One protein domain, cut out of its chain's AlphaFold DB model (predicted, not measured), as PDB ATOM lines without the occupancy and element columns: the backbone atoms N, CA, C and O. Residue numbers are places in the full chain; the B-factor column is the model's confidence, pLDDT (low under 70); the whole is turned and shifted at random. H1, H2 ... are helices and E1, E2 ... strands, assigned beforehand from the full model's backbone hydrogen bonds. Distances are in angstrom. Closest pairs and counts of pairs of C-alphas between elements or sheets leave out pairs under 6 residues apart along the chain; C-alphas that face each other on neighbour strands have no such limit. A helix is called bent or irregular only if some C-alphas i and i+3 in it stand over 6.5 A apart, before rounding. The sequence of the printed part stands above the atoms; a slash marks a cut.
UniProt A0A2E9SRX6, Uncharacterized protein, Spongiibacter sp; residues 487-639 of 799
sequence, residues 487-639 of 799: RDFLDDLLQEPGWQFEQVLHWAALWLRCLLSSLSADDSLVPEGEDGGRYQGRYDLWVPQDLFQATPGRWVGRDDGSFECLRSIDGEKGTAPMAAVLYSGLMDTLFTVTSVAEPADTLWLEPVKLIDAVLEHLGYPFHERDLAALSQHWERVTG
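Overview. This is residues 487 to 639 of the 799 residues of an uncharacterized protein of Spongiibacter sp (UniProt A0A2E9SRX6). Three helices, H2, H5 and H7, stand crossed round the core with their centres in a triangle, and H5 is nearest to the domain's middle. Two short strand pairs sit beside them, E1 with E4 near the first part of H5 and E2 with E3 near H2; the long link with H3 lies towards one end of the longest axis, H6 towards the other. The printed part has 153 residues, mostly helix, in the order H1 H2 H3 E1 H4 E2 E3 E4 H5 H6 H7 H8; both strand pairs are antiparallel. It is compact, with a radius of gyration of the C-alphas of 15.6 A and spans of 48 by 39 by 29 A.

Arrangement. H1, residues 487 to 493, and H2, residues 501 to 517, form a helical hairpin that only just touches, with 3 pairs of C-alphas within 8 A; the closest are those of Leu 490 and Trp 507, 7.1 A apart. E1, residues 542 to 544, is antiparallel to E4, residues 575 to 577, with N 543 and O 576 2.9 A apart, within hydrogen-bond range. E2, residues 555 to 557, and E3, residues 563 to 565, form a hairpin, with N 556 and O 564 at 2.9 A. H5, residues 578 to 590, touches H4, residues 545 to 549, the closest C-alphas being those of Phe 548 and Val 581, 5.0 A apart. H7, residues 607 to 618, touches H5 at a steep tilt of 39 degrees, opposite ways, closest at the C-alphas of Leu 586 and Ile 611, 6.5 A. H7 also touches H2 at a steep tilt of 59 degrees, closest at the C-alphas of Leu 505 and Val 614, 5.7 A. H8, residues 624 to 638, only just touches H5, with 3 pairs of C-alphas within 8 A, the closest those of Ala 580 and Leu 630 at 7.1 A. H3, residues 532 to 535, touches no helix; H6, residues 602 to 605, and H7 only just touch, only at the corner, closest at the C-alphas of Trp 604 and Leu 610, 5.4 A. Each O i to N i+4 pair is within hydrogen-bond range in H1, H2, H5 and H7; H8 has 9 of 11, H4 0 of 1 but 2 of 2 O i to N i+3 pairs, and H3 and H6 are too short for an O i to N i+4 pair.

Along the chain. H1 begins at C-alpha 487, (176.599, 155.114, 208.906). From first to last C-alpha H2 is 24.3 A long, H5 18.2 A, H7 16.5 A and H8 20.8 A. H8 is irregular, with C-alphas 625 and 628 7.0 A apart, and ends at C-alpha 638, (173.591, 145.697, 222.935).

Size, cuts and confidence. The C-alphas farthest apart, those of Pro 497 and Gly 529, are 48.3 A apart. The printed part has no cut; the links H2 to H3 and H5 to H6 are long. The mean pLDDT of the printed part is 83.1, and residues 521 to 537, 568 to 573 and 639 are under 70.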
ATOM      1  N   ARG A 487     175.470 156.036 208.937       92.62
ATOM      2  CA  ARG A 487     176.599 155.114 208.906       92.62
ATOM      3  C   ARG A 487     177.000 154.686 207.493       92.62
ATOM      4  O   ARG A 487     178.193 154.544 207.232       92.62
ATOM      5  N   ASP A 488     176.033 154.474 206.602       89.12
ATOM      6  CA  ASP A 488     176.304 153.931 205.270       89.12
ATOM      7  C   ASP A 488     177.159 154.904 204.427       89.12
ATOM      8  O   ASP A 488     177.902 154.459 203.556       89.12
ATOM      9  N   PHE A 489     177.166 156.209 204.748       90.88
ATOM     10  CA  PHE A 489     178.075 157.185 204.128       90.88
ATOM     11  C   PHE A 489     179.553 156.912 204.437       90.88
ATOM     12  O   PHE A 489     180.396 157.089 203.558       90.88
ATOM     13  N   LEU A 490     179.883 156.472 205.659       93.00
ATOM     14  CA  LEU A 490     181.254 156.066 205.980       93.00
ATOM     15  C   LEU A 490     181.585 154.725 205.328       93.00
ATOM     16  O   LEU A 490     182.675 154.587 204.778       93.00
ATOM     17  N   ASP A 491     180.648 153.768 205.344       89.69
ATOM     18  CA  ASP A 491     180.837 152.492 204.648       89.69
ATOM     19  C   ASP A 491     181.204 152.751 203.180       89.69
ATOM     20  O   ASP A 491     182.182 152.178 202.711       89.69
ATOM     21  N   ASP A 492     180.484 153.641 202.487       89.00
ATOM     22  CA  ASP A 492     180.740 154.005 201.091       89.00
ATOM     23  C   ASP A 492     182.061 154.774 200.906       89.00
ATOM     24  O   ASP A 492     182.820 154.426 199.993       89.00
ATOM     25  N   LEU A 493     182.377 155.744 201.777       92.19
ATOM     26  CA  LEU A 493     183.650 156.484 201.779       92.19
ATOM     27  C   LEU A 493     184.856 155.541 201.865       92.19
ATOM     28  O   LEU A 493     185.801 155.668 201.092       92.19
ATOM     29  N   LEU A 494     184.812 154.557 202.767       93.00
ATOM     30  CA  LEU A 494     185.895 153.588 202.948       93.00
ATOM     31  C   LEU A 494     186.063 152.649 201.745       93.00
ATOM     32  O   LEU A 494     187.038 151.900 201.684       93.00
ATOM     33  N   GLN A 495     185.138 152.654 200.777       89.62
ATOM     34  CA  GLN A 495     185.297 151.905 199.529       89.62
ATOM     35  C   GLN A 495     186.093 152.664 198.464       89.62
ATOM     36  O   GLN A 495     186.466 152.027 197.478       89.62
ATOM     37  N   GLU A 496     186.362 153.958 198.646       87.75
ATOM     38  CA  GLU A 496     187.090 154.792 197.686       87.75
ATOM     39  C   GLU A 496     188.611 154.586 197.817       87.75
ATOM     40  O   GLU A 496     189.157 154.785 198.902       87.75
ATOM     41  N   PRO A 497     189.338 154.183 196.758       87.75
ATOM     42  CA  PRO A 497     190.791 154.044 196.819       87.75
ATOM     43  C   PRO A 497     191.480 155.351 197.222       87.75
ATOM     44  O   PRO A 497     191.184 156.412 196.676       87.75
ATOM     45  N   GLY A 498     192.434 155.269 198.147       85.06
ATOM     46  CA  GLY A 498     193.156 156.438 198.637       85.06
ATOM     47  C   GLY A 498     192.349 157.316 199.595       85.06
ATOM     48  O   GLY A 498     192.688 158.489 199.744       85.06
ATOM     49  N   TRP A 499     191.303 156.782 200.243       92.06
ATOM     50  CA  TRP A 499     190.565 157.508 201.280       92.06
ATOM     51  C   TRP A 499     191.506 158.035 202.377       92.06
ATOM     52  O   TRP A 499     192.526 157.422 202.711       92.06
ATOM     53  N   GLN A 500     191.169 159.210 202.906       93.88
ATOM     54  CA  GLN A 500     192.020 160.002 203.791       93.88
ATOM     55  C   GLN A 500     191.413 160.134 205.191       93.88
ATOM     56  O   GLN A 500     190.191 160.130 205.363       93.88
ATOM     57  N   PHE A 501     192.277 160.309 206.190       97.38
ATOM     58  CA  PHE A 501     191.879 160.524 207.583       97.38
ATOM     59  C   PHE A 501     190.932 161.719 207.737       97.38
ATOM     60  O   PHE A 501     189.924 161.626 208.431       97.38
ATOM     61  N   GLU A 502     191.200 162.815 207.031       96.31
ATOM     62  CA  GLU A 502     190.421 164.052 207.079       96.31
ATOM     63  C   GLU A 502     188.963 163.833 206.655       96.31
ATOM     64  O   GLU A 502     188.061 164.488 207.179       96.31
ATOM     65  N   GLN A 503     188.712 162.890 205.741       94.44
ATOM     66  CA  GLN A 503     187.360 162.546 205.299       94.44
ATOM     67  C   GLN A 503     186.599 161.786 206.395       94.44
ATOM     68  O   GLN A 503     185.436 162.092 206.662       94.44
ATOM     69  N   VAL A 504     187.268 160.847 207.075       97.25
ATOM     70  CA  VAL A 504     186.702 160.120 208.226       97.25
ATOM     71  C   VAL A 504     186.453 161.078 209.394       97.25
ATOM     72  O   VAL A 504     185.383 161.045 210.002       97.25
ATOM     73  N   LEU A 505     187.396 161.985 209.667       97.69
ATOM     74  CA  LEU A 505     187.262 163.017 210.693       97.69
ATOM     75  C   LEU A 505     186.091 163.960 210.396       97.69
ATOM     76  O   LEU A 505     185.312 164.267 211.296       97.69
ATOM     77  N   HIS A 506     185.928 164.398 209.144       94.50
ATOM     78  CA  HIS A 506     184.802 165.242 208.743       94.50
ATOM     79  C   HIS A 506     183.457 164.542 208.970       94.50
ATOM     80  O   HIS A 506     182.533 165.140 209.526       94.50
ATOM     81  N   TRP A 507     183.365 163.262 208.600       96.88
ATOM     82  CA  TRP A 507     182.187 162.442 208.865       96.88
ATOM     83  C   TRP A 507     181.923 162.290 210.375       96.88
ATOM     84  O   TRP A 507     180.796 162.474 210.828       96.88
ATOM     85  N   ALA A 508     182.940 162.041 211.198       97.19
ATOM     86  CA  ALA A 508     182.748 161.925 212.646       97.19
ATOM     87  C   ALA A 508     182.344 163.268 213.289       97.19
ATOM     88  O   ALA A 508     181.478 163.311 214.164       97.19
ATOM     89  N   ALA A 509     182.911 164.382 212.813       93.94
ATOM     90  CA  ALA A 509     182.584 165.727 213.284       93.94
ATOM     91  C   ALA A 509     181.121 166.104 213.006       93.94
ATOM     92  O   ALA A 509     180.485 166.759 213.836       93.94
ATOM     93  N   LEU A 510     180.573 165.706 211.855       91.94
ATOM     94  CA  LEU A 510     179.165 165.936 211.533       91.94
ATOM     95  C   LEU A 510     178.241 165.124 212.456       91.94
ATOM     96  O   LEU A 510     177.275 165.681 212.976       91.94
ATOM     97  N   TRP A 511     178.585 163.871 212.760       94.06
ATOM     98  CA  TRP A 511     177.833 163.065 213.727       94.06
ATOM     99  C   TRP A 511     177.839 163.678 215.131       94.06
ATOM    100  O   TRP A 511     176.788 163.795 215.759       94.06
ATOM    101  N   LEU A 512     178.999 164.147 215.600       93.12
ATOM    102  CA  LEU A 512     179.110 164.865 216.870       93.12
ATOM    103  C   LEU A 512     178.197 166.102 216.903       93.12
ATOM    104  O   LEU A 512     177.530 166.344 217.905       93.12
ATOM    105  N   ARG A 513     178.113 166.875 215.811       89.69
ATOM    106  CA  ARG A 513     177.182 168.016 215.727       89.69
ATOM    107  C   ARG A 513     175.726 167.570 215.845       89.69
ATOM    108  O   ARG A 513     174.967 168.225 216.555       89.69
ATOM    109  N   CYS A 514     175.350 166.462 215.205       87.69
ATOM    110  CA  CYS A 514     174.012 165.884 215.329       87.69
ATOM    111  C   CYS A 514     173.703 165.478 216.781       87.69
ATOM    112  O   CYS A 514     172.657 165.863 217.312       87.69
ATOM    113  N   LEU A 515     174.634 164.792 217.456       87.50
ATOM    114  CA  LEU A 515     174.518 164.443 218.877       87.50
ATOM    115  C   LEU A 515     174.325 165.688 219.750       87.50
ATOM    116  O   LEU A 515     173.364 165.756 220.509       87.50
ATOM    117  N   LEU A 516     175.191 166.694 219.594       86.31
ATOM    118  CA  LEU A 516     175.127 167.939 220.362       86.31
ATOM    119  C   LEU A 516     173.827 168.713 220.113       86.31
ATOM    120  O   LEU A 516     173.249 169.247 221.052       86.31
ATOM    121  N   SER A 517     173.332 168.742 218.872       82.44
ATOM    122  CA  SER A 517     172.057 169.394 218.535       82.44
ATOM    123  C   SER A 517     170.831 168.688 219.121       82.44
ATOM    124  O   SER A 517     169.764 169.286 219.215       82.44
ATOM    125  N   SER A 518     170.990 167.423 219.518       78.56
ATOM    126  CA  SER A 518     169.934 166.612 220.121       78.56
ATOM    127  C   SER A 518     169.910 166.694 221.649       78.56
ATOM    128  O   SER A 518     169.073 166.040 222.272       78.56
ATOM    129  N   LEU A 519     170.833 167.448 222.253       79.25
ATOM    130  CA  LEU A 519     170.827 167.758 223.678       79.25
ATOM    131  C   LEU A 519     169.878 168.933 223.936       79.25
ATOM    132  O   LEU A 519     169.925 169.954 223.247       79.25
ATOM    133  N   SER A 520     169.028 168.803 224.946       70.62
ATOM    134  CA  SER A 520     168.264 169.919 225.497       70.62
ATOM    135  C   SER A 520     169.130 170.760 226.445       70.62
ATOM    136  O   SER A 520     170.181 170.321 226.915       70.62
ATOM    137  N   ALA A 521     168.700 171.992 226.741       62.00
ATOM    138  CA  ALA A 521     169.430 172.891 227.641       62.00
ATOM    139  C   ALA A 521     169.574 172.343 229.080       62.00
ATOM    140  O   ALA A 521     170.484 172.762 229.790       62.00
ATOM    141  N   ASP A 522     168.712 171.399 229.474       57.78
ATOM    142  CA  ASP A 522     168.700 170.753 230.793       57.78
ATOM    143  C   ASP A 522     169.500 169.427 230.827       57.78
ATOM    144  O   ASP A 522     169.664 168.839 231.895       57.78
ATOM    145  N   ASP A 523     170.047 168.963 229.692       60.88
ATOM    146  CA  ASP A 523     170.755 167.672 229.579       60.88
ATOM    147  C   ASP A 523     172.234 167.719 230.011       60.88
ATOM    148  O   ASP A 523     172.922 166.693 229.999       60.88
ATOM    149  N   SER A 524     172.759 168.883 230.416       52.88
ATOM    150  CA  SER A 524     174.123 168.999 230.950       52.88
ATOM    151  C   SER A 524     174.169 168.560 232.419       52.88
ATOM    152  O   SER A 524     174.083 169.377 233.339       52.88
ATOM    153  N   LEU A 525     174.287 167.256 232.650       57.69
ATOM    154  CA  LEU A 525     174.261 166.673 233.988       57.69
ATOM    155  C   LEU A 525     175.682 166.470 234.534       57.69
ATOM    156  O   LEU A 525     176.482 165.714 233.984       57.69
ATOM    157  N   VAL A 526     175.985 167.114 235.664       54.12
ATOM    158  CA  VAL A 526     177.082 166.688 236.546       54.12
ATOM    159  C   VAL A 526     176.621 165.394 237.242       54.12
ATOM    160  O   VAL A 526     175.472 165.352 237.678       54.12
ATOM    161  N   PRO A 527     177.446 164.336 237.347       54.00
ATOM    162  CA  PRO A 527     177.000 163.050 237.888       54.00
ATOM    163  C   PRO A 527     176.452 163.177 239.322       54.00
ATOM    164  O   PRO A 527     177.190 163.577 240.223       54.00
ATOM    165  N   GLU A 528     175.199 162.784 239.562       48.78
ATOM    166  CA  GLU A 528     174.704 162.466 240.909       48.78
ATOM    167  C   GLU A 528     174.801 160.944 241.126       48.78
ATOM    168  O   GLU A 528     174.040 160.182 240.534       48.78
ATOM    169  N   GLY A 529     175.742 160.484 241.964       51.12
ATOM    170  CA  GLY A 529     175.822 159.082 242.419       51.12
ATOM    171  C   GLY A 529     177.189 158.393 242.274       51.12
ATOM    172  O   GLY A 529     178.108 158.918 241.644       51.12
ATOM    173  N   GLU A 530     177.320 157.205 242.882       47.47
ATOM    174  CA  GLU A 530     178.563 156.408 243.003       47.47
ATOM    175  C   GLU A 530     179.228 156.049 241.652       47.47
ATOM    176  O   GLU A 530     180.451 155.895 241.600       47.47
ATOM    177  N   ASP A 531     178.482 156.021 240.539       48.59
ATOM    178  CA  ASP A 531     179.024 155.790 239.185       48.59
ATOM    179  C   ASP A 531     179.833 156.974 238.634       48.59
ATOM    180  O   ASP A 531     180.732 156.790 237.806       48.59
ATOM    181  N   GLY A 532     179.614 158.180 239.174       49.00
ATOM    182  CA  GLY A 532     180.489 159.330 238.956       49.00
ATOM    183  C   GLY A 532     181.939 159.043 239.361       49.00
ATOM    184  O   GLY A 532     182.847 159.651 238.804       49.00
ATOM    185  N   GLY A 533     182.178 158.065 240.245       50.84
ATOM    186  CA  GLY A 533     183.509 157.612 240.650       50.84
ATOM    187  C   GLY A 533     184.282 156.843 239.569       50.84
ATOM    188  O   GLY A 533     185.515 156.860 239.576       50.84
ATOM    189  N   ARG A 534     183.603 156.200 238.602       56.81
ATOM    190  CA  ARG A 534     184.273 155.348 237.598       56.81
ATOM    191  C   ARG A 534     185.061 156.146 236.572       56.81
ATOM    192  O   ARG A 534     186.144 155.702 236.218       56.81
ATOM    193  N   TYR A 535     184.592 157.326 236.167       60.19
ATOM    194  CA  TYR A 535     185.263 158.206 235.196       60.19
ATOM    195  C   TYR A 535     185.605 159.606 235.750       60.19
ATOM    196  O   TYR A 535     185.962 160.510 234.991       60.19
ATOM    197  N   GLN A 536     185.506 159.793 237.073       56.19
ATOM    198  CA  GLN A 536     185.621 161.095 237.737       56.19
ATOM    199  C   GLN A 536     186.910 161.841 237.370       56.19
ATOM    200  O   GLN A 536     188.009 161.283 237.439       56.19
ATOM    201  N   GLY A 537     186.760 163.114 236.991       63.41
ATOM    202  CA  GLY A 537     187.868 164.024 236.688       63.41
ATOM    203  C   GLY A 537     188.651 163.719 235.405       63.41
ATOM    204  O   GLY A 537     189.709 164.312 235.222       63.41
ATOM    205  N   ARG A 538     188.183 162.796 234.546       73.25
ATOM    206  CA  ARG A 538     188.849 162.472 233.269       73.25
ATOM    207  C   ARG A 538     188.205 163.075 232.017       73.25
ATOM    208  O   ARG A 538     188.902 163.251 231.029       73.25
ATOM    209  N   TYR A 539     186.890 163.294 232.035       81.12
ATOM    210  CA  TYR A 539     186.120 163.731 230.867       81.12
ATOM    211  C   TYR A 539     185.315 164.985 231.191       81.12
ATOM    212  O   TYR A 539     184.698 165.067 232.257       81.12
ATOM    213  N   ASP A 540     185.295 165.915 230.237       74.38
ATOM    214  CA  ASP A 540     184.760 167.269 230.422       74.38
ATOM    215  C   ASP A 540     183.265 167.397 230.097       74.38
ATOM    216  O   ASP A 540     182.610 168.327 230.566       74.38
ATOM    217  N   LEU A 541     182.707 166.467 229.311       83.06
ATOM    218  CA  LEU A 541     181.302 166.479 228.905       83.06
ATOM    219  C   LEU A 541     180.630 165.136 229.184       83.06
ATOM    220  O   LEU A 541     181.074 164.085 228.711       83.06
ATOM    221  N   TRP A 542     179.515 165.213 229.899       82.56
ATOM    222  CA  TRP A 542     178.633 164.101 230.219       82.56
ATOM    223  C   TRP A 542     177.287 164.325 229.552       82.56
ATOM    224  O   TRP A 542     176.798 165.453 229.494       82.56
ATOM    225  N   VAL A 543     176.715 163.249 229.030       84.06
ATOM    226  CA  VAL A 543     175.446 163.264 228.308       84.06
ATOM    227  C   VAL A 543     174.491 162.220 228.876       84.06
ATOM    228  O   VAL A 543     174.953 161.269 229.516       84.06
ATOM    229  N   PRO A 544     173.175 162.364 228.649       82.62
ATOM    230  CA  PRO A 544     172.202 161.333 228.979       82.62
ATOM    231  C   PRO A 544     172.614 159.945 228.468       82.62
ATOM    232  O   PRO A 544     173.092 159.789 227.342       82.62
ATOM    233  N   GLN A 545     172.452 158.929 229.316       80.69
ATOM    234  CA  GLN A 545     172.868 157.552 229.031       80.69
ATOM    235  C   GLN A 545     172.150 156.945 227.811       80.69
ATOM    236  O   GLN A 545     172.710 156.088 227.128       80.69
ATOM    237  N   ASP A 546     170.940 157.403 227.485       80.06
ATOM    238  CA  ASP A 546     170.183 156.962 226.308       80.06
ATOM    239  C   ASP A 546     170.889 157.300 224.977       80.06
ATOM    240  O   ASP A 546     170.719 156.581 223.989       80.06
ATOM    241  N   LEU A 547     171.755 158.323 224.955       83.19
ATOM    242  CA  LEU A 547     172.591 158.653 223.796       83.19
ATOM    243  C   LEU A 547     173.691 157.627 223.521       83.19
ATOM    244  O   LEU A 547     174.211 157.589 222.408       83.19
ATOM    245  N   PHE A 548     174.009 156.742 224.468       83.31
ATOM    246  CA  PHE A 548     174.959 155.653 224.240       83.31
ATOM    247  C   PHE A 548     174.518 154.723 223.099       83.31
ATOM    248  O   PHE A 548     175.347 154.188 222.364       83.31
ATOM    249  N   GLN A 549     173.205 154.573 222.899       79.50
ATOM    250  CA  GLN A 549     172.642 153.795 221.795       79.50
ATOM    251  C   GLN A 549     172.458 154.606 220.504       79.50
ATOM    252  O   GLN A 549     172.112 154.013 219.484       79.50
ATOM    253  N   ALA A 550     172.704 155.921 220.501       87.25
ATOM    254  CA  ALA A 550     172.576 156.795 219.330       87.25
ATOM    255  C   ALA A 550     173.776 156.668 218.366       87.25
ATOM    256  O   ALA A 550     174.313 157.667 217.876       87.25
ATOM    257  N   THR A 551     174.208 155.432 218.094       90.38
ATOM    258  CA  THR A 551     175.324 155.137 217.187       90.38
ATOM    259  C   THR A 551     175.012 155.619 215.770       90.38
ATOM    260  O   THR A 551     173.837 155.759 215.420       90.38
ATOM    261  N   PRO A 552     176.020 155.826 214.904       92.75
ATOM    262  CA  PRO A 552     175.817 156.252 213.518       92.75
ATOM    263  C   PRO A 552     174.777 155.421 212.744       92.75
ATOM    264  O   PRO A 552     174.102 155.937 211.856       92.75
ATOM    265  N   GLY A 553     174.599 154.140 213.090       89.25
ATOM    266  CA  GLY A 553     173.600 153.253 212.481       89.25
ATOM    267  C   GLY A 553     172.141 153.533 212.875       89.25
ATOM    268  O   GLY A 553     171.242 152.884 212.343       89.25
ATOM    269  N   ARG A 554     171.890 154.460 213.808       89.50
ATOM    270  CA  ARG A 554     170.553 154.868 214.281       89.50
ATOM    271  C   ARG A 554     170.077 156.204 213.720       89.50
ATOM    272  O   ARG A 554     168.969 156.613 214.046       89.50
ATOM    273  N   TRP A 555     170.883 156.872 212.905       90.31
ATOM    274  CA  TRP A 555     170.531 158.162 212.315       90.31
ATOM    275  C   TRP A 555     170.067 157.964 210.879       90.31
ATOM    276  O   TRP A 555     170.786 157.360 210.081       90.31
ATOM    277  N   VAL A 556     168.883 158.475 210.555       90.31
ATOM    278  CA  VAL A 556     168.280 158.384 209.220       90.31
ATOM    279  C   VAL A 556     168.157 159.782 208.627       90.31
ATOM    280  O   VAL A 556     167.674 160.698 209.290       90.31
ATOM    281  N   GLY A 557     168.634 159.954 207.397       87.69
ATOM    282  CA  GLY A 557     168.557 161.215 206.667       87.69
ATOM    283  C   GLY A 557     167.130 161.535 206.229       87.69
ATOM    284  O   GLY A 557     166.376 160.639 205.850       87.69
ATOM    285  N   ARG A 558     166.775 162.816 206.276       84.94
ATOM    286  CA  ARG A 558     165.487 163.367 205.848       84.94
ATOM    287  C   ARG A 558     165.644 164.172 204.559       84.94
ATOM    288  O   ARG A 558     166.736 164.636 204.235       84.94
ATOM    289  N   ASP A 559     164.540 164.372 203.844       76.88
ATOM    290  CA  ASP A 559     164.525 165.096 202.563       76.88
ATOM    291  C   ASP A 559     164.963 166.565 202.688       76.88
ATOM    292  O   ASP A 559     165.436 167.162 201.721       76.88
ATOM    293  N   ASP A 560     164.844 167.155 203.880       79.38
ATOM    294  CA  ASP A 560     165.316 168.508 204.189       79.38
ATOM    295  C   ASP A 560     166.829 168.582 204.490       79.38
ATOM    296  O   ASP A 560     167.356 169.658 204.780       79.38
ATOM    297  N   GLY A 561     167.534 167.448 204.411       74.56
ATOM    298  CA  GLY A 561     168.961 167.320 204.696       74.56
ATOM    299  C   GLY A 561     169.302 167.163 206.180       74.56
ATOM    300  O   GLY A 561     170.485 167.087 206.519       74.56
ATOM    301  N   SER A 562     168.307 167.116 207.071       81.81
ATOM    302  CA  SER A 562     168.512 166.814 208.489       81.81
ATOM    303  C   SER A 562     168.676 165.308 208.738       81.81
ATOM    304  O   SER A 562     168.417 164.475 207.868       81.81
ATOM    305  N   PHE A 563     169.121 164.951 209.945       86.62
ATOM    306  CA  PHE A 563     169.177 163.566 210.408       86.62
ATOM    307  C   PHE A 563     168.296 163.390 211.637       86.62
ATOM    308  O   PHE A 563     168.401 164.151 212.597       86.62
ATOM    309  N   GLU A 564     167.483 162.340 211.630       87.50
ATOM    310  CA  GLU A 564     166.659 161.946 212.765       87.50
ATOM    311  C   GLU A 564     167.247 160.716 213.458       87.50
ATOM    312  O   GLU A 564     167.567 159.715 212.813       87.50
ATOM    313  N   CYS A 565     167.392 160.786 214.782       87.69
ATOM    314  CA  CYS A 565     167.898 159.683 215.591       87.69
ATOM    315  C   CYS A 565     166.760 158.769 216.063       87.69
ATOM    316  O   CYS A 565     165.870 159.195 216.800       87.69
ATOM    317  N   LEU A 566     166.858 157.479 215.747       83.19
ATOM    318  CA  LEU A 566     165.974 156.426 216.242       83.19
ATOM    319  C   LEU A 566     166.326 156.065 217.700       83.19
ATOM    320  O   LEU A 566     167.013 155.068 217.948       83.19
ATOM    321  N   ARG A 567     165.900 156.892 218.668       73.56
ATOM    322  CA  ARG A 567     166.134 156.654 220.108       73.56
ATOM    323  C   ARG A 567     165.305 155.481 220.647       73.56
ATOM    324  O   ARG A 567     164.203 155.212 220.173       73.56
ATOM    325  N   SER A 568     165.837 154.790 221.656       65.31
ATOM    326  CA  SER A 568     165.101 153.747 222.384       65.31
ATOM    327  C   SER A 568     164.089 154.370 223.347       65.31
ATOM    328  O   SER A 568     164.415 155.322 224.050       65.31
ATOM    329  N   ILE A 569     162.876 153.814 223.398       50.84
ATOM    330  CA  ILE A 569     161.799 154.255 224.302       50.84
ATOM    331  C   ILE A 569     162.103 153.853 225.761       50.84
ATOM    332  O   ILE A 569     161.707 154.557 226.686       50.84
ATOM    333  N   ASP A 570     162.888 152.788 225.959       54.00
ATOM    334  CA  ASP A 570     163.277 152.243 227.271       54.00
ATOM    335  C   ASP A 570     164.712 152.641 227.668       54.00
ATOM    336  O   ASP A 570     165.448 151.850 228.258       54.00
ATOM    337  N   GLY A 571     165.155 153.839 227.271       58.22
ATOM    338  CA  GLY A 571     166.525 154.311 227.491       58.22
ATOM    339  C   GLY A 571     166.975 154.181 228.952       58.22
ATOM    340  O   GLY A 571     166.232 154.508 229.883       58.22
ATOM    341  N   GLU A 572     168.206 153.705 229.157       65.38
ATOM    342  CA  GLU A 572     168.793 153.661 230.494       65.38
ATOM    343  C   GLU A 572     168.845 155.065 231.097       65.38
ATOM    344  O   GLU A 572     169.215 156.037 230.438       65.38
ATOM    345  N   LYS A 573     168.479 155.166 232.376       69.19
ATOM    346  CA  LYS A 573     168.620 156.404 233.140       69.19
ATOM    347  C   LYS A 573     170.050 156.512 233.654       69.19
ATOM    348  O   LYS A 573     170.579 155.542 234.188       69.19
ATOM    349  N   GLY A 574     170.647 157.693 233.535       76.06
ATOM    350  CA  GLY A 574     172.005 157.967 234.003       76.06
ATOM    351  C   GLY A 574     172.746 158.911 233.067       76.06
ATOM    352  O   GLY A 574     172.133 159.555 232.211       76.06
ATOM    353  N   THR A 575     174.066 158.961 233.214       78.44
ATOM    354  CA  THR A 575     174.952 159.753 232.359       78.44
ATOM    355  C   THR A 575     176.142 158.933 231.870       78.44
ATOM    356  O   THR A 575     176.718 158.142 232.615       78.44
ATOM    357  N   ALA A 576     176.555 159.184 230.629       82.44
ATOM    358  CA  ALA A 576     177.760 158.629 230.024       82.44
ATOM    359  C   ALA A 576     178.717 159.757 229.598       82.44
ATOM    360  O   ALA A 576     178.257 160.822 229.173       82.44
ATOM    361  N   PRO A 577     180.046 159.554 229.645       87.69
ATOM    362  CA  PRO A 577     180.982 160.486 229.025       87.69
ATOM    363  C   PRO A 577     180.739 160.583 227.513       87.69
ATOM    364  O   PRO A 577     180.618 159.555 226.844       87.69
ATOM    365  N   MET A 578     180.758 161.793 226.939       89.25
ATOM    366  CA  MET A 578     180.639 161.976 225.480       89.25
ATOM    367  C   MET A 578     181.705 161.169 224.719       89.25
ATOM    368  O   MET A 578     181.408 160.546 223.704       89.25
ATOM    369  N   ALA A 579     182.932 161.104 225.250       91.44
ATOM    370  CA  ALA A 579     184.006 160.292 224.680       91.44
ATOM    371  C   ALA A 579     183.628 158.801 224.582       91.44
ATOM    372  O   ALA A 579     183.938 158.161 223.584       91.44
ATOM    373  N   ALA A 580     182.908 158.256 225.570       89.25
ATOM    374  CA  ALA A 580     182.449 156.867 225.556       89.25
ATOM    375  C   ALA A 580     181.364 156.626 224.491       89.25
ATOM    376  O   ALA A 580     181.381 155.587 223.828       89.25
ATOM    377  N   VAL A 581     180.453 157.588 224.296       90.44
ATOM    378  CA  VAL A 581     179.434 157.546 223.230       90.44
ATOM    379  C   VAL A 581     180.104 157.556 221.855       90.44
ATOM    380  O   VAL A 581     179.826 156.687 221.028       90.44
ATOM    381  N   LEU A 582     181.032 158.494 221.632       94.06
ATOM    382  CA  LEU A 582     181.759 158.613 220.367       94.06
ATOM    383  C   LEU A 582     182.605 157.370 220.076       94.06
ATOM    384  O   LEU A 582     182.521 156.823 218.976       94.06
ATOM    385  N   TYR A 583     183.367 156.891 221.064       93.12
ATOM    386  CA  TYR A 583     184.188 155.686 220.932       93.12
ATOM    387  C   TYR A 583     183.327 154.479 220.547       93.12
ATOM    388  O   TYR A 583     183.625 153.794 219.572       93.12
ATOM    389  N   SER A 584     182.206 154.267 221.241       89.56
ATOM    390  CA  SER A 584     181.301 153.140 220.979       89.56
ATOM    391  C   SER A 584     180.659 153.202 219.595       89.56
ATOM    392  O   SER A 584     180.588 152.190 218.903       89.56
ATOM    393  N   GLY A 585     180.222 154.384 219.145       91.88
ATOM    394  CA  GLY A 585     179.653 154.535 217.804       91.88
ATOM    395  C   GLY A 585     180.679 154.347 216.683       91.88
ATOM    396  O   GLY A 585     180.349 153.774 215.639       91.88
ATOM    397  N   LEU A 586     181.928 154.775 216.899       94.12
ATOM    398  CA  LEU A 586     183.028 154.520 215.968       94.12
ATOM    399  C   LEU A 586     183.415 153.037 215.942       94.12
ATOM    400  O   LEU A 586     183.597 152.497 214.854       94.12
ATOM    401  N   MET A 587     183.478 152.365 217.097       89.56
ATOM    402  CA  MET A 587     183.685 150.914 217.177       89.56
ATOM    403  C   MET A 587     182.587 150.148 216.439       89.56
ATOM    404  O   MET A 587     182.897 149.357 215.551       89.56
ATOM    405  N   ASP A 588     181.314 150.409 216.764       87.12
ATOM    406  CA  ASP A 588     180.149 149.784 216.120       87.12
ATOM    407  C   ASP A 588     180.244 149.898 214.602       87.12
ATOM    408  O   ASP A 588     179.976 148.939 213.877       87.12
ATOM    409  N   THR A 589     180.681 151.065 214.124       90.00
ATOM    410  CA  THR A 589     180.822 151.350 212.701       90.00
ATOM    411  C   THR A 589     182.016 150.643 212.070       90.00
ATOM    412  O   THR A 589     181.849 149.865 211.134       90.00
ATOM    413  N   LEU A 590     183.222 150.880 212.576       91.25
ATOM    414  CA  LEU A 590     184.459 150.425 211.944       91.25
ATOM    415  C   LEU A 590     184.691 148.924 212.106       91.25
ATOM    416  O   LEU A 590     185.273 148.303 211.223       91.25
ATOM    417  N   PHE A 591     184.243 148.311 213.200       87.31
ATOM    418  CA  PHE A 591     184.558 146.904 213.475       87.31
ATOM    419  C   PHE A 591     183.656 145.933 212.713       87.31
ATOM    420  O   PHE A 591     183.948 144.743 212.658       87.31
ATOM    421  N   THR A 592     182.579 146.431 212.105       83.38
ATOM    422  CA  THR A 592     181.621 145.614 211.349       83.38
ATOM    423  C   THR A 592     181.598 145.958 209.857       83.38
ATOM    424  O   THR A 592     180.703 145.520 209.135       83.38
ATOM    425  N   VAL A 593     182.580 146.725 209.360       86.19
ATOM    426  CA  VAL A 593     182.761 146.913 207.911       86.19
ATOM    427  C   VAL A 593     183.171 145.591 207.260       86.19
ATOM    428  O   VAL A 593     184.044 144.881 207.754       86.19
ATOM    429  N   THR A 594     182.559 145.260 206.124       83.25
ATOM    430  CA  THR A 594     182.824 143.992 205.422       83.25
ATOM    431  C   THR A 594     184.076 144.046 204.554       83.25
ATOM    432  O   THR A 594     184.691 143.016 204.309       83.25
ATOM    433  N   SER A 595     184.458 145.223 204.054       88.62
ATOM    434  CA  SER A 595     185.720 145.462 203.343       88.62
ATOM    435  C   SER A 595     186.021 146.960 203.281       88.62
ATOM    436  O   SER A 595     185.091 147.768 203.349       88.62
ATOM    437  N   VAL A 596     187.283 147.333 203.074       92.00
ATOM    438  CA  VAL A 596     187.706 148.716 202.779       92.00
ATOM    439  C   VAL A 596     188.672 148.748 201.591       92.00
ATOM    440  O   VAL A 596     189.347 147.759 201.311       92.00
ATOM    441  N   ALA A 597     188.743 149.860 200.864       89.69
ATOM    442  CA  ALA A 597     189.811 150.094 199.897       89.69
ATOM    443  C   ALA A 597     191.137 150.383 200.611       89.69
ATOM    444  O   ALA A 597     191.155 150.676 201.808       89.69
ATOM    445  N   GLU A 598     192.245 150.337 199.871       89.25
ATOM    446  CA  GLU A 598     193.537 150.784 200.390       89.25
ATOM    447  C   GLU A 598     193.488 152.302 200.678       89.25
ATOM    448  O   GLU A 598     193.169 153.065 199.758       89.25
ATOM    449  N   PRO A 599     193.736 152.750 201.927       93.06
ATOM    450  CA  PRO A 599     193.794 154.173 202.268       93.06
ATOM    451  C   PRO A 599     195.016 154.867 201.668       93.06
ATOM    452  O   PRO A 599     195.980 154.220 201.266       93.06
ATOM    453  N   ALA A 600     195.021 156.204 201.715       86.94
ATOM    454  CA  ALA A 600     196.212 157.002 201.412       86.94
ATOM    455  C   ALA A 600     197.390 156.702 202.362       86.94
ATOM    456  O   ALA A 600     198.546 156.784 201.953       86.94
ATOM    457  N   ASP A 601     197.096 156.332 203.612       90.50
ATOM    458  CA  ASP A 601     198.077 155.863 204.591       90.50
ATOM    459  C   ASP A 601     197.582 154.575 205.262       90.50
ATOM    460  O   ASP A 601     196.524 154.533 205.894       90.50
ATOM    461  N   THR A 602     198.374 153.511 205.131       92.25
ATOM    462  CA  THR A 602     198.077 152.186 205.688       92.25
ATOM    463  C   THR A 602     197.977 152.149 207.214       92.25
ATOM    464  O   THR A 602     197.398 151.193 207.730       92.25
ATOM    465  N   LEU A 603     198.469 153.174 207.926       93.75
ATOM    466  CA  LEU A 603     198.267 153.348 209.368       93.75
ATOM    467  C   LEU A 603     196.779 153.301 209.740       93.75
ATOM    468  O   LEU A 603     196.411 152.702 210.748       93.75
ATOM    469  N   TRP A 604     195.914 153.866 208.894       95.19
ATOM    470  CA  TRP A 604     194.471 153.937 209.140       95.19
ATOM    471  C   TRP A 604     193.749 152.599 208.982       95.19
ATOM    472  O   TRP A 604     192.560 152.497 209.277       95.19
ATOM    473  N   LEU A 605     194.461 151.548 208.567       93.75
ATOM    474  CA  LEU A 605     193.944 150.188 208.628       93.75
ATOM    475  C   LEU A 605     193.971 149.616 210.046       93.75
ATOM    476  O   LEU A 605     193.347 148.586 210.257       93.75
ATOM    477  N   GLU A 606     194.661 150.230 211.007       94.31
ATOM    478  CA  GLU A 606     194.581 149.858 212.422       94.31
ATOM    479  C   GLU A 606     193.409 150.614 213.076       94.31
ATOM    480  O   GLU A 606     193.540 151.800 213.395       94.31
ATOM    481  N   PRO A 607     192.242 149.976 213.275       92.62
ATOM    482  CA  PRO A 607     191.012 150.710 213.551       92.62
ATOM    483  C   PRO A 607     191.023 151.400 214.917       92.62
ATOM    484  O   PRO A 607     190.469 152.484 215.040       92.62
ATOM    485  N   VAL A 608     191.699 150.837 215.925       92.25
ATOM    486  CA  VAL A 608     191.852 151.488 217.238       92.25
ATOM    487  C   VAL A 608     192.641 152.795 217.114       92.25
ATOM    488  O   VAL A 608     192.188 153.820 217.607       92.25
ATOM    489  N   LYS A 609     193.751 152.803 216.358       94.31
ATOM    490  CA  LYS A 609     194.536 154.027 216.112       94.31
ATOM    491  C   LYS A 609     193.734 155.087 215.363       94.31
ATOM    492  O   LYS A 609     193.859 156.270 215.660       94.31
ATOM    493  N   LEU A 610     192.916 154.666 214.395       96.88
ATOM    494  CA  LEU A 610     192.019 155.568 213.676       96.88
ATOM    495  C   LEU A 610     190.986 156.196 214.625       96.88
ATOM    496  O   LEU A 610     190.783 157.406 214.575       96.88
ATOM    497  N   ILE A 611     190.365 155.396 215.499       96.38
ATOM    498  CA  ILE A 611     189.401 155.879 216.500       96.38
ATOM    499  C   ILE A 611     190.060 156.886 217.442       96.38
ATOM    500  O   ILE A 611     189.539 157.989 217.603       96.38
ATOM    501  N   ASP A 612     191.211 156.537 218.017       95.56
ATOM    502  CA  ASP A 612     191.926 157.396 218.963       95.56
ATOM    503  C   ASP A 612     192.303 158.735 218.314       95.56
ATOM    504  O   ASP A 612     192.005 159.796 218.863       95.56
ATOM    505  N   ALA A 613     192.845 158.705 217.091       97.75
ATOM    506  CA  ALA A 613     193.190 159.914 216.348       97.75
ATOM    507  C   ALA A 613     191.962 160.787 216.038       97.75
ATOM    508  O   ALA A 613     192.031 162.011 216.177       97.75
ATOM    509  N   VAL A 614     190.830 160.193 215.636       98.31
ATOM    510  CA  VAL A 614     189.579 160.939 215.411       98.31
ATOM    511  C   VAL A 614     189.128 161.614 216.706       98.31
ATOM    512  O   VAL A 614     188.826 162.807 216.703       98.31
ATOM    513  N   LEU A 615     189.112 160.884 217.818       97.06
ATOM    514  CA  LEU A 615     188.675 161.403 219.112       97.06
ATOM    515  C   LEU A 615     189.575 162.518 219.646       97.06
ATOM    516  O   LEU A 615     189.059 163.519 220.146       97.06
ATOM    517  N   GLU A 616     190.893 162.396 219.493       96.25
ATOM    518  CA  GLU A 616     191.845 163.459 219.826       96.25
ATOM    519  C   GLU A 616     191.562 164.741 219.032       96.25
ATOM    520  O   GLU A 616     191.475 165.822 219.618       96.25
ATOM    521  N   HIS A 617     191.337 164.635 217.717       97.75
ATOM    522  CA  HIS A 617     191.041 165.792 216.862       97.75
ATOM    523  C   HIS A 617     189.676 166.427 217.152       97.75
ATOM    524  O   HIS A 617     189.510 167.634 216.972       97.75
ATOM    525  N   LEU A 618     188.699 165.635 217.601       96.06
ATOM    526  CA  LEU A 618     187.396 166.142 218.035       96.06
ATOM    527  C   LEU A 618     187.425 166.741 219.451       96.06
ATOM    528  O   LEU A 618     186.444 167.365 219.848       96.06
ATOM    529  N   GLY A 619     188.520 166.579 220.202       94.81
ATOM    530  CA  GLY A 619     188.651 167.068 221.578       94.81
ATOM    531  C   GLY A 619     188.002 166.166 222.636       94.81
ATOM    532  O   GLY A 619     187.698 166.638 223.727       94.81
ATOM    533  N   TYR A 620     187.793 164.881 222.334       93.12
ATOM    534  CA  TYR A 620     187.184 163.891 223.233       93.12
ATOM    535  C   TYR A 620     188.048 162.626 223.372       93.12
ATOM    536  O   TYR A 620     187.554 161.531 223.091       93.12
ATOM    537  N   PRO A 621     189.328 162.736 223.784       92.06
ATOM    538  CA  PRO A 621     190.209 161.576 223.898       92.06
ATOM    539  C   PRO A 621     189.610 160.520 224.836       92.06
ATOM    540  O   PRO A 621     189.065 160.854 225.890       92.06
ATOM    541  N   PHE A 622     189.720 159.243 224.464       90.06
ATOM    542  CA  PHE A 622     189.257 158.122 225.281       90.06
ATOM    543  C   PHE A 622     190.439 157.406 225.935       90.06
ATOM    544  O   PHE A 622     191.477 157.195 225.313       90.06
ATOM    545  N   HIS A 623     190.310 157.039 227.209       87.25
ATOM    546  CA  HIS A 623     191.413 156.425 227.942       87.25
ATOM    547  C   HIS A 623     191.382 154.895 227.851       87.25
ATOM    548  O   HIS A 623     190.408 154.266 228.246       87.25
ATOM    549  N   GLU A 624     192.500 154.277 227.463       84.44
ATOM    550  CA  GLU A 624     192.624 152.814 227.316       84.44
ATOM    551  C   GLU A 624     192.175 152.023 228.564       84.44
ATOM    552  O   GLU A 624     191.482 151.013 228.459       84.44
ATOM    553  N   ARG A 625     192.487 152.522 229.771       84.69
ATOM    554  CA  ARG A 625     192.073 151.903 231.050       84.69
ATOM    555  C   ARG A 625     190.557 151.741 231.213       84.69
ATOM    556  O   ARG A 625     190.115 150.954 232.044       84.69
ATOM    557  N   ASP A 626     189.781 152.508 230.456       85.62
ATOM    558  CA  ASP A 626     188.326 152.544 230.509       85.62
ATOM    559  C   ASP A 626     187.678 151.587 229.482       85.62
ATOM    560  O   ASP A 626     186.473 151.337 229.564       85.62
ATOM    561  N   LEU A 627     188.460 150.984 228.570       83.81
ATOM    562  CA  LEU A 627     187.968 150.082 227.515       83.81
ATOM    563  C   LEU A 627     187.284 148.828 228.057       83.81
ATOM    564  O   LEU A 627     186.264 148.408 227.522       83.81
ATOM    565  N   ALA A 628     187.814 148.231 229.128       83.94
ATOM    566  CA  ALA A 628     187.220 147.031 229.717       83.94
ATOM    567  C   ALA A 628     185.815 147.315 230.274       83.94
ATOM    568  O   ALA A 628     184.885 146.539 230.058       83.94
ATOM    569  N   ALA A 629     185.651 148.459 230.946       82.44
ATOM    570  CA  ALA A 629     184.357 148.900 231.458       82.44
ATOM    571  C   ALA A 629     183.392 149.252 230.317       82.44
ATOM    572  O   ALA A 629     182.218 148.892 230.382       82.44
ATOM    573  N   LEU A 630     183.894 149.907 229.262       85.12
ATOM    574  CA  LEU A 630     183.106 150.225 228.075       85.12
ATOM    575  C   LEU A 630     182.608 148.960 227.374       85.12
ATOM    576  O   LEU A 630     181.426 148.870 227.071       85.12
ATOM    577  N   SER A 631     183.489 147.981 227.163       82.88
ATOM    578  CA  SER A 631     183.156 146.711 226.512       82.88
ATOM    579  C   SER A 631     182.086 145.950 227.296       82.88
ATOM    580  O   SER A 631     181.073 145.553 226.727       82.88
ATOM    581  N   GLN A 632     182.235 145.856 228.623       82.94
ATOM    582  CA  GLN A 632     181.231 145.235 229.489       82.94
ATOM    583  C   GLN A 632     179.885 145.972 229.431       82.94
ATOM    584  O   GLN A 632     178.822 145.353 229.401       82.94
ATOM    585  N   HIS A 633     179.915 147.307 229.436       81.50
ATOM    586  CA  HIS A 633     178.703 148.109 229.333       81.50
ATOM    587  C   HIS A 633     178.037 147.951 227.957       81.50
ATOM    588  O   HIS A 633     176.822 147.781 227.891       81.50
ATOM    589  N   TRP A 634     178.816 147.949 226.877       82.31
ATOM    590  CA  TRP A 634     178.342 147.735 225.514       82.31
ATOM    591  C   TRP A 634     177.693 146.366 225.342       82.31
ATOM    592  O   TRP A 634     176.580 146.287 224.826       82.31
ATOM    593  N   GLU A 635     178.348 145.301 225.800       79.50
ATOM    594  CA  GLU A 635     177.818 143.939 225.739       79.50
ATOM    595  C   GLU A 635     176.487 143.843 226.489       79.50
ATOM    596  O   GLU A 635     175.508 143.348 225.945       79.50
ATOM    597  N   ARG A 636     176.394 144.447 227.677       78.88
ATOM    598  CA  ARG A 636     175.145 144.509 228.448       78.88
ATOM    599  C   ARG A 636     174.025 145.276 227.731       78.88
ATOM    600  O   ARG A 636     172.872 144.869 227.799       78.88
ATOM    601  N   VAL A 637     174.342 146.396 227.079       74.19
ATOM    602  CA  VAL A 637     173.345 147.282 226.442       74.19
ATOM    603  C   VAL A 637     172.919 146.784 225.058       74.19
ATOM    604  O   VAL A 637     171.786 147.024 224.638       74.19
ATOM    605  N   THR A 638     173.813 146.119 224.328       71.25
ATOM    606  CA  THR A 638     173.591 145.697 222.935       71.25
ATOM    607  C   THR A 638     173.434 144.187 222.768       71.25
ATOM    608  O   THR A 638     173.020 143.741 221.697       71.25
ATOM    609  N   GLY A 639     173.771 143.396 223.788       68.06
ATOM    610  CA  GLY A 639     173.818 141.934 223.730       68.06
ATOM    611  C   GLY A 639     174.905 141.388 222.801       68.06
ATOM    612  O   GLY A 639     174.836 140.228 222.407       68.06
TER     613      GLY A 639